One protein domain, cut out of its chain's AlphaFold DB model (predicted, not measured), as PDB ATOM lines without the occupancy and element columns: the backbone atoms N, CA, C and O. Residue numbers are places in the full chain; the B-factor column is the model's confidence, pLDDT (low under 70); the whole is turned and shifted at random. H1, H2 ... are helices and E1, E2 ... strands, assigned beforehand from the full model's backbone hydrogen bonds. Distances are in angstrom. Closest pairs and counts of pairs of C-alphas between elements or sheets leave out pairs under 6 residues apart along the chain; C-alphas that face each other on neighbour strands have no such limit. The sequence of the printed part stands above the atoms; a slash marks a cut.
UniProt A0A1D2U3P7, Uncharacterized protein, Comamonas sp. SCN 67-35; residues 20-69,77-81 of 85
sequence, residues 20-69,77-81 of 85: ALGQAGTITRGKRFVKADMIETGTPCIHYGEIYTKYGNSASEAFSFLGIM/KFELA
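This is residues 20 to 69 and 77 to 81 of the 85 residues of an uncharacterized protein of Comamonas sp. SCN 67-35 (UniProt A0A1D2U3P7). What shape does the model show? Two small lobes stand apart, joined by a long stretch of chain: H1 and the strand pair E1 and E4 make the small lobe, while the strand pair E2 and E3, H2 and the loop after H2 make the larger one. Residues 28 to 42, a long stretch with no named element, run from the one lobe to the other, and on the way residues 38 to 39 make a short strand-like pairing with residues 65 to 66. What is it built of? The 55 printed residues hold two named helices and four named strands in the order H1, E1, E2, H2, E3, E4, a mixed class with 22 residues, under half, in named elements; the two sheets, E1 - E4 and E2 - E3, are antiparallel. How large is it? It is loose, with a radius of gyration of the C-alphas of 13.4 A and spans of 37 by 28 by 17 A.

Where do the first elements lie? H1 is residues 21 to 24, with C-alpha 21 at (112.298, -46.428, 144.150), and E1 is residues 25 to 27. What follows the long link? E2 is residues 43 to 45, with C-alpha 43 at (100.201, -24.145, 152.138). H2, residues 48 to 53, is 9.4 A long from first to last C-alpha. Which strands come last? E3 is residues 64 to 66, 7.1 A long, and E4 is residues 78 to 80, ending with C-alpha 80 at (113.710, -36.819, 144.404).

What lies beside E1? E4 is its antiparallel neighbour at 167 degrees, with N 26 and O 79 within hydrogen-bond range at 3.5 A. The closest C-alphas of H1 and E4 are those of Ala 24 and Leu 80, 5.9 A apart. How do E2 and E3 pair? They are antiparallel at 128 degrees, with N 43 and O 66 at 2.9 A and N 45 and O 64 at 2.9 A, within hydrogen-bond range. Which parts are apart? Among them are H1 and H2, E1 and E3, and E2 and E4. What do the helix backbones show? H2 has 1 of 2 O i to N i+4 pairs within hydrogen-bond range and 3 of 3 O i to N i+3 pairs; H1 is too short for an O i to N i+4 pair.

How far does it reach? The two C-alphas farthest apart, those of Ala 20 and Glu 40, are 38.4 A apart. Where is the cut? Residues 70 to 76 are not printed, and C-alphas 69 and 77 are 13.3 A apart across it. Which link is long? That from E1 to E2, with 15 residues. Where is confidence low? Residue 69 and residues 77 to 81 have pLDDT under 70.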
ATOM      1  N   ALA A  20     115.430 -49.661 142.410       89.75
ATOM      2  CA  ALA A  20     114.430 -49.571 143.467       89.75
ATOM      3  C   ALA A  20     114.057 -48.100 143.711       89.75
ATOM      4  O   ALA A  20     114.932 -47.240 143.762       89.75
ATOM      5  N   LEU A  21     112.772 -47.805 143.939       86.44
ATOM      6  CA  LEU A  21     112.298 -46.428 144.150       86.44
ATOM      7  C   LEU A  21     113.006 -45.712 145.311       86.44
ATOM      8  O   LEU A  21     113.248 -44.514 145.231       86.44
ATOM      9  N   GLY A  22     113.398 -46.454 146.353       86.94
ATOM     10  CA  GLY A  22     114.162 -45.909 147.478       86.94
ATOM     11  C   GLY A  22     115.557 -45.393 147.105       86.94
ATOM     12  O   GLY A  22     116.121 -44.605 147.853       86.94
ATOM     13  N   GLN A  23     116.112 -45.799 145.956       87.94
ATOM     14  CA  GLN A  23     117.361 -45.239 145.427       87.94
ATOM     15  C   GLN A  23     117.146 -43.892 144.721       87.94
ATOM     16  O   GLN A  23     118.084 -43.112 144.616       87.94
ATOM     17  N   ALA A  24     115.930 -43.612 144.236       86.00
ATOM     18  CA  ALA A  24     115.586 -42.346 143.586       86.00
ATOM     19  C   ALA A  24     115.153 -41.261 144.588       86.00
ATOM     20  O   ALA A  24     115.154 -40.077 144.256       86.00
ATOM     21  N   GLY A  25     114.761 -41.640 145.808       84.75
ATOM     22  CA  GLY A  25     114.363 -40.690 146.842       84.75
ATOM     23  C   GLY A  25     113.584 -41.314 147.997       84.75
ATOM     24  O   GLY A  25     113.330 -42.519 148.038       84.75
ATOM     25  N   THR A  26     113.173 -40.465 148.941       83.69
ATOM     26  CA  THR A  26     112.390 -40.890 150.112       83.69
ATOM     27  C   THR A  26     110.896 -40.780 149.828       83.69
ATOM     28  O   THR A  26     110.385 -39.700 149.524       83.69
ATOM     29  N   ILE A  27     110.172 -41.889 149.990       82.06
ATOM     30  CA  ILE A  27     108.710 -41.921 149.877       82.06
ATOM     31  C   ILE A  27     108.102 -41.793 151.267       82.06
ATOM     32  O   ILE A  27     108.168 -42.724 152.069       82.06
ATOM     33  N   THR A  28     107.460 -40.658 151.536       82.31
ATOM     34  CA  THR A  28     106.717 -40.451 152.784       82.31
ATOM     35  C   THR A  28     105.221 -40.398 152.507       82.31
ATOM     36  O   THR A  28     104.766 -39.794 151.536       82.31
ATOM     37  N   ARG A  29     104.428 -41.051 153.362       78.44
ATOM     38  CA  ARG A  29     102.968 -40.991 153.276       78.44
ATOM     39  C   ARG A  29     102.475 -39.644 153.804       78.44
ATOM     40  O   ARG A  29     102.553 -39.398 155.005       78.44
ATOM     41  N   GLY A  30     101.903 -38.832 152.919       75.50
ATOM     42  CA  GLY A  30     101.288 -37.553 153.271       75.50
ATOM     43  C   GLY A  30     100.019 -37.671 154.123       75.50
ATOM     44  O   GLY A  30      99.477 -38.758 154.361       75.50
ATOM     45  N   LYS A  31      99.522 -36.514 154.568       76.38
ATOM     46  CA  LYS A  31      98.265 -36.379 155.313       76.38
ATOM     47  C   LYS A  31      97.062 -36.436 154.361       76.38
ATOM     48  O   LYS A  31      97.093 -35.858 153.279       76.38
ATOM     49  N   ARG A  32      95.984 -37.113 154.773       77.50
ATOM     50  CA  ARG A  32      94.686 -37.020 154.083       77.50
ATOM     51  C   ARG A  32      93.996 -35.718 154.488       77.50
ATOM     52  O   ARG A  32      93.939 -35.418 155.677       77.50
ATOM     53  N   PHE A  33      93.459 -35.002 153.514       83.00
ATOM     54  CA  PHE A  33      92.639 -33.810 153.710       83.00
ATOM     55  C   PHE A  33      91.364 -33.938 152.875       83.00
ATOM     56  O   PHE A  33      91.358 -34.611 151.838       83.00
ATOM     57  N   VAL A  34      90.282 -33.335 153.350       84.12
ATOM     58  CA  VAL A  34      88.994 -33.265 152.650       84.12
ATOM     59  C   VAL A  34      88.734 -31.839 152.173       84.12
ATOM     60  O   VAL A  34      89.400 -30.900 152.595       84.12
ATOM     61  N   LYS A  35      87.725 -31.649 151.316       82.94
ATOM     62  CA  LYS A  35      87.367 -30.319 150.792       82.94
ATOM     63  C   LYS A  35      87.077 -29.286 151.892       82.94
ATOM     64  O   LYS A  35      87.328 -28.107 151.693       82.94
ATOM     65  N   ALA A  36      86.572 -29.730 153.044       84.69
ATOM     66  CA  ALA A  36      86.296 -28.867 154.191       84.69
ATOM     67  C   ALA A  36      87.565 -28.306 154.862       84.69
ATOM     68  O   ALA A  36      87.480 -27.298 155.554       84.69
ATOM     69  N   ASP A  37      88.726 -28.929 154.642       82.94
ATOM     70  CA  ASP A  37      90.009 -28.480 155.199       82.94
ATOM     71  C   ASP A  37      90.688 -27.405 154.326       82.94
ATOM     72  O   ASP A  37      91.752 -26.893 154.682       82.94
ATOM     73  N   MET A  38      90.108 -27.100 153.159       86.12
ATOM     74  CA  MET A  38      90.665 -26.174 152.176       86.12
ATOM     75  C   MET A  38      90.277 -24.738 152.531       86.12
ATOM     76  O   MET A  38      89.112 -24.437 152.789       86.12
ATOM     77  N   ILE A  39      91.265 -23.853 152.523       87.19
ATOM     78  CA  ILE A  39      91.141 -22.437 152.863       87.19
ATOM     79  C   ILE A  39      91.731 -21.564 151.752       87.19
ATOM     80  O   ILE A  39      92.371 -22.056 150.821       87.19
ATOM     81  N   GLU A  40      91.520 -20.254 151.855       80.75
ATOM     82  CA  GLU A  40      91.919 -19.293 150.819       80.75
ATOM     83  C   GLU A  40      93.411 -18.928 150.849       80.75
ATOM     84  O   GLU A  40      93.962 -18.540 149.825       80.75
ATOM     85  N   THR A  41      94.087 -19.052 151.997       84.38
ATOM     86  CA  THR A  41      95.508 -18.695 152.139       84.38
ATOM     87  C   THR A  41      96.248 -19.715 152.995       84.38
ATOM     88  O   THR A  41      95.753 -20.118 154.041       84.38
ATOM     89  N   GLY A  42      97.443 -20.144 152.581       87.00
ATOM     90  CA  GLY A  42      98.243 -21.089 153.365       87.00
ATOM     91  C   GLY A  42      99.186 -21.940 152.524       87.00
ATOM     92  O   GLY A  42      99.811 -21.449 151.585       87.00
ATOM     93  N   THR A  43      99.329 -23.218 152.873       87.25
ATOM     94  CA  THR A  43     100.201 -24.145 152.138       87.25
ATOM     95  C   THR A  43      99.500 -24.622 150.862       87.25
ATOM     96  O   THR A  43      98.397 -25.159 150.971       87.25
ATOM     97  N   PRO A  44     100.102 -24.463 149.667       88.56
ATOM     98  CA  PRO A  44      99.471 -24.857 148.409       88.56
ATOM     99  C   PRO A  44      99.192 -26.364 148.372       88.56
ATOM    100  O   PRO A  44     100.033 -27.175 148.768       88.56
ATOM    101  N   CYS A  45      98.014 -26.744 147.880       87.62
ATOM    102  CA  CYS A  45      97.593 -28.133 147.742       87.62
ATOM    103  C   CYS A  45      96.845 -28.355 146.420       87.62
ATOM    104  O   CYS A  45      96.276 -27.429 145.846       87.62
ATOM    105  N   ILE A  46      96.855 -29.600 145.941       88.19
ATOM    106  CA  ILE A  46      96.137 -30.021 144.735       88.19
ATOM    107  C   ILE A  46      95.168 -31.120 145.145       88.19
ATOM    108  O   ILE A  46      95.592 -32.196 145.580       88.19
ATOM    109  N   HIS A  47      93.869 -30.872 145.002       87.38
ATOM    110  CA  HIS A  47      92.878 -31.928 145.141       87.38
ATOM    111  C   HIS A  47      92.693 -32.659 143.806       87.38
ATOM    112  O   HIS A  47      92.667 -32.038 142.746       87.38
ATOM    113  N   TYR A  48      92.510 -33.984 143.838       85.25
ATOM    114  CA  TYR A  48      92.449 -34.802 142.616       85.25
ATOM    115  C   TYR A  48      91.350 -34.347 141.645       85.25
ATOM    116  O   TYR A  48      91.551 -34.322 140.438       85.25
ATOM    117  N   GLY A  49      90.207 -33.898 142.174       86.88
ATOM    118  CA  GLY A  49      89.136 -33.330 141.352       86.88
ATOM    119  C   GLY A  49      89.552 -32.072 140.579       86.88
ATOM    120  O   GLY A  49      89.089 -31.869 139.464       86.88
ATOM    121  N   GLU A  50      90.461 -31.258 141.121       88.31
ATOM    122  CA  GLU A  50      90.903 -30.018 140.475       88.31
ATOM    123  C   GLU A  50      91.780 -30.274 139.254       88.31
ATOM    124  O   GLU A  50      91.797 -29.448 138.343       88.31
ATOM    125  N   ILE A  51      92.462 -31.426 139.208       90.62
ATOM    126  CA  ILE A  51      93.284 -31.837 138.061       90.62
ATOM    127  C   ILE A  51      92.434 -31.891 136.789       90.62
ATOM    128  O   ILE A  51      92.908 -31.533 135.720       90.62
ATOM    129  N   TYR A  52      91.162 -32.271 136.916       89.06
ATOM    130  CA  TYR A  52      90.248 -32.401 135.782       89.06
ATOM    131  C   TYR A  52      89.403 -31.157 135.518       89.06
ATOM    132  O   TYR A  52      88.831 -31.037 134.439       89.06
ATOM    133  N   THR A  53      89.267 -30.261 136.499       90.44
ATOM    134  CA  THR A  53      88.338 -29.123 136.400       90.44
ATOM    135  C   THR A  53      89.017 -27.765 136.302       90.44
ATOM    136  O   THR A  53      88.389 -26.822 135.832       90.44
ATOM    137  N   LYS A  54      90.245 -27.626 136.811       88.50
ATOM    138  CA  LYS A  54      90.952 -26.337 136.916       88.50
ATOM    139  C   LYS A  54      92.328 -26.362 136.263       88.50
ATOM    140  O   LYS A  54      92.738 -25.359 135.687       88.50
ATOM    141  N   TYR A  55      93.050 -27.473 136.385       90.31
ATOM    142  CA  TYR A  55      94.397 -27.589 135.840       90.31
ATOM    143  C   TYR A  55      94.377 -28.012 134.365       90.31
ATOM    144  O   TYR A  55      93.512 -28.765 133.929       90.31
ATOM    145  N   GLY A  56      95.340 -27.494 133.598       87.62
ATOM    146  CA  GLY A  56      95.606 -27.905 132.220       87.62
ATOM    147  C   GLY A  56      96.763 -28.904 132.145       87.62
ATOM    148  O   GLY A  56      97.051 -29.629 133.092       87.62
ATOM    149  N   ASN A  57      97.477 -28.910 131.020       91.06
ATOM    150  CA  ASN A  57      98.641 -29.779 130.810       91.06
ATOM    151  C   ASN A  57      99.814 -29.478 131.757       91.06
ATOM    152  O   ASN A  57     100.646 -30.347 132.007       91.06
ATOM    153  N   SER A  58      99.896 -28.247 132.257       89.31
ATOM    154  CA  SER A  58     100.903 -27.800 133.210       89.31
ATOM    155  C   SER A  58     100.307 -26.772 134.168       89.31
ATOM    156  O   SER A  58      99.312 -26.110 133.861       89.31
ATOM    157  N   ALA A  59     100.908 -26.663 135.351       88.94
ATOM    158  CA  ALA A  59     100.510 -25.717 136.380       88.94
ATOM    159  C   ALA A  59     101.747 -25.231 137.135       88.94
ATOM    160  O   ALA A  59     102.559 -26.045 137.574       88.94
ATOM    161  N   SER A  60     101.869 -23.915 137.290       90.50
ATOM    162  CA  SER A  60     102.954 -23.285 138.055       90.50
ATOM    163  C   SER A  60     102.508 -22.839 139.448       90.50
ATOM    164  O   SER A  60     103.344 -22.574 140.306       90.50
ATOM    165  N   GLU A  61     101.197 -22.761 139.681       89.25
ATOM    166  CA  GLU A  61     100.591 -22.235 140.904       89.25
ATOM    167  C   GLU A  61      99.429 -23.127 141.354       89.25
ATOM    168  O   GLU A  61      98.812 -23.829 140.547       89.25
ATOM    169  N   ALA A  62      99.129 -23.113 142.656       89.38
ATOM    170  CA  ALA A  62      97.999 -23.842 143.220       89.38
ATOM    171  C   ALA A  62      96.795 -22.918 143.431       89.38
ATOM    172  O   ALA A  62      96.948 -21.793 143.892       89.38
ATOM    173  N   PHE A  63      95.592 -23.421 143.144       88.06
ATOM    174  CA  PHE A  63      94.343 -22.682 143.371       88.06
ATOM    175  C   PHE A  63      93.806 -22.827 144.794       88.06
ATOM    176  O   PHE A  63      92.924 -22.076 145.200       88.06
ATOM    177  N   SER A  64      94.286 -23.837 145.512       89.06
ATOM    178  CA  SER A  64      93.734 -24.278 146.779       89.06
ATOM    179  C   SER A  64      94.821 -24.377 147.830       89.06
ATOM    180  O   SER A  64      95.943 -24.802 147.543       89.06
ATOM    181  N   PHE A  65      94.476 -24.030 149.066       90.50
ATOM    182  CA  PHE A  65      95.429 -23.970 150.164       90.50
ATOM    183  C   PHE A  65      94.906 -24.732 151.380       90.50
ATOM    184  O   PHE A  65      93.704 -24.871 151.580       90.50
ATOM    185  N   LEU A  66      95.822 -25.235 152.198       87.44
ATOM    186  CA  LEU A  66      95.533 -25.776 153.523       87.44
ATOM    187  C   LEU A  66      96.017 -24.789 154.589       87.44
ATOM    188  O   LEU A  66      96.930 -23.999 154.333       87.44
ATOM    189  N   GLY A  67      95.440 -24.882 155.791       83.94
ATOM    190  CA  GLY A  67      95.920 -24.190 156.997       83.94
ATOM    191  C   GLY A  67      97.439 -24.199 157.105       83.94
ATOM    192  O   GLY A  67      98.056 -25.211 156.781       83.94
ATOM    193  N   ILE A  68      98.031 -23.084 157.559       71.00
ATOM    194  CA  ILE A  68      99.485 -22.944 157.734       71.00
ATOM    195  C   ILE A  68      99.980 -24.110 158.595       71.00
ATOM    196  O   ILE A  68      99.831 -24.109 159.818       71.00
ATOM    197  N   MET A  69     100.546 -25.131 157.955       59.09
ATOM    198  CA  MET A  69     101.101 -26.269 158.668       59.09
ATOM    199  C   MET A  69     102.496 -25.877 159.142       59.09
ATOM    200  O   MET A  69     103.380 -25.544 158.350       59.09
ATOM    201  N   LYS A  77     106.448 -34.828 151.397       50.19
ATOM    202  CA  LYS A  77     107.555 -34.561 150.475       50.19
ATOM    203  C   LYS A  77     107.919 -35.843 149.745       50.19
ATOM    204  O   LYS A  77     108.314 -36.825 150.366       50.19
ATOM    205  N   PHE A  78     107.765 -35.811 148.427       48.88
ATOM    206  CA  PHE A  78     108.539 -36.664 147.543       48.88
ATOM    207  C   PHE A  78     109.788 -35.861 147.205       48.88
ATOM    208  O   PHE A  78     109.738 -34.911 146.425       48.88
ATOM    209  N   GLU A  79     110.877 -36.164 147.895       55.03
ATOM    210  CA  GLU A  79     112.166 -35.549 147.620       55.03
ATOM    211  C   GLU A  79     112.890 -36.494 146.670       55.03
ATOM    212  O   GLU A  79     113.412 -37.529 147.092       55.03
ATOM    213  N   LEU A  80     112.823 -36.185 145.370       52.53
ATOM    214  CA  LEU A  80     113.710 -36.819 144.404       52.53
ATOM    215  C   LEU A  80     115.126 -36.446 144.815       52.53
ATOM    216  O   LEU A  80     115.486 -35.266 144.802       52.53
ATOM    217  N   ALA A  81     115.922 -37.452 145.156       55.12
ATOM    218  CA  ALA A  81     117.357 -37.305 145.098       55.12
ATOM    219  C   ALA A  81     117.663 -37.114 143.614       55.12
ATOM    220  O   ALA A  81     117.706 -38.078 142.850       55.12
TER     221      ALA A  81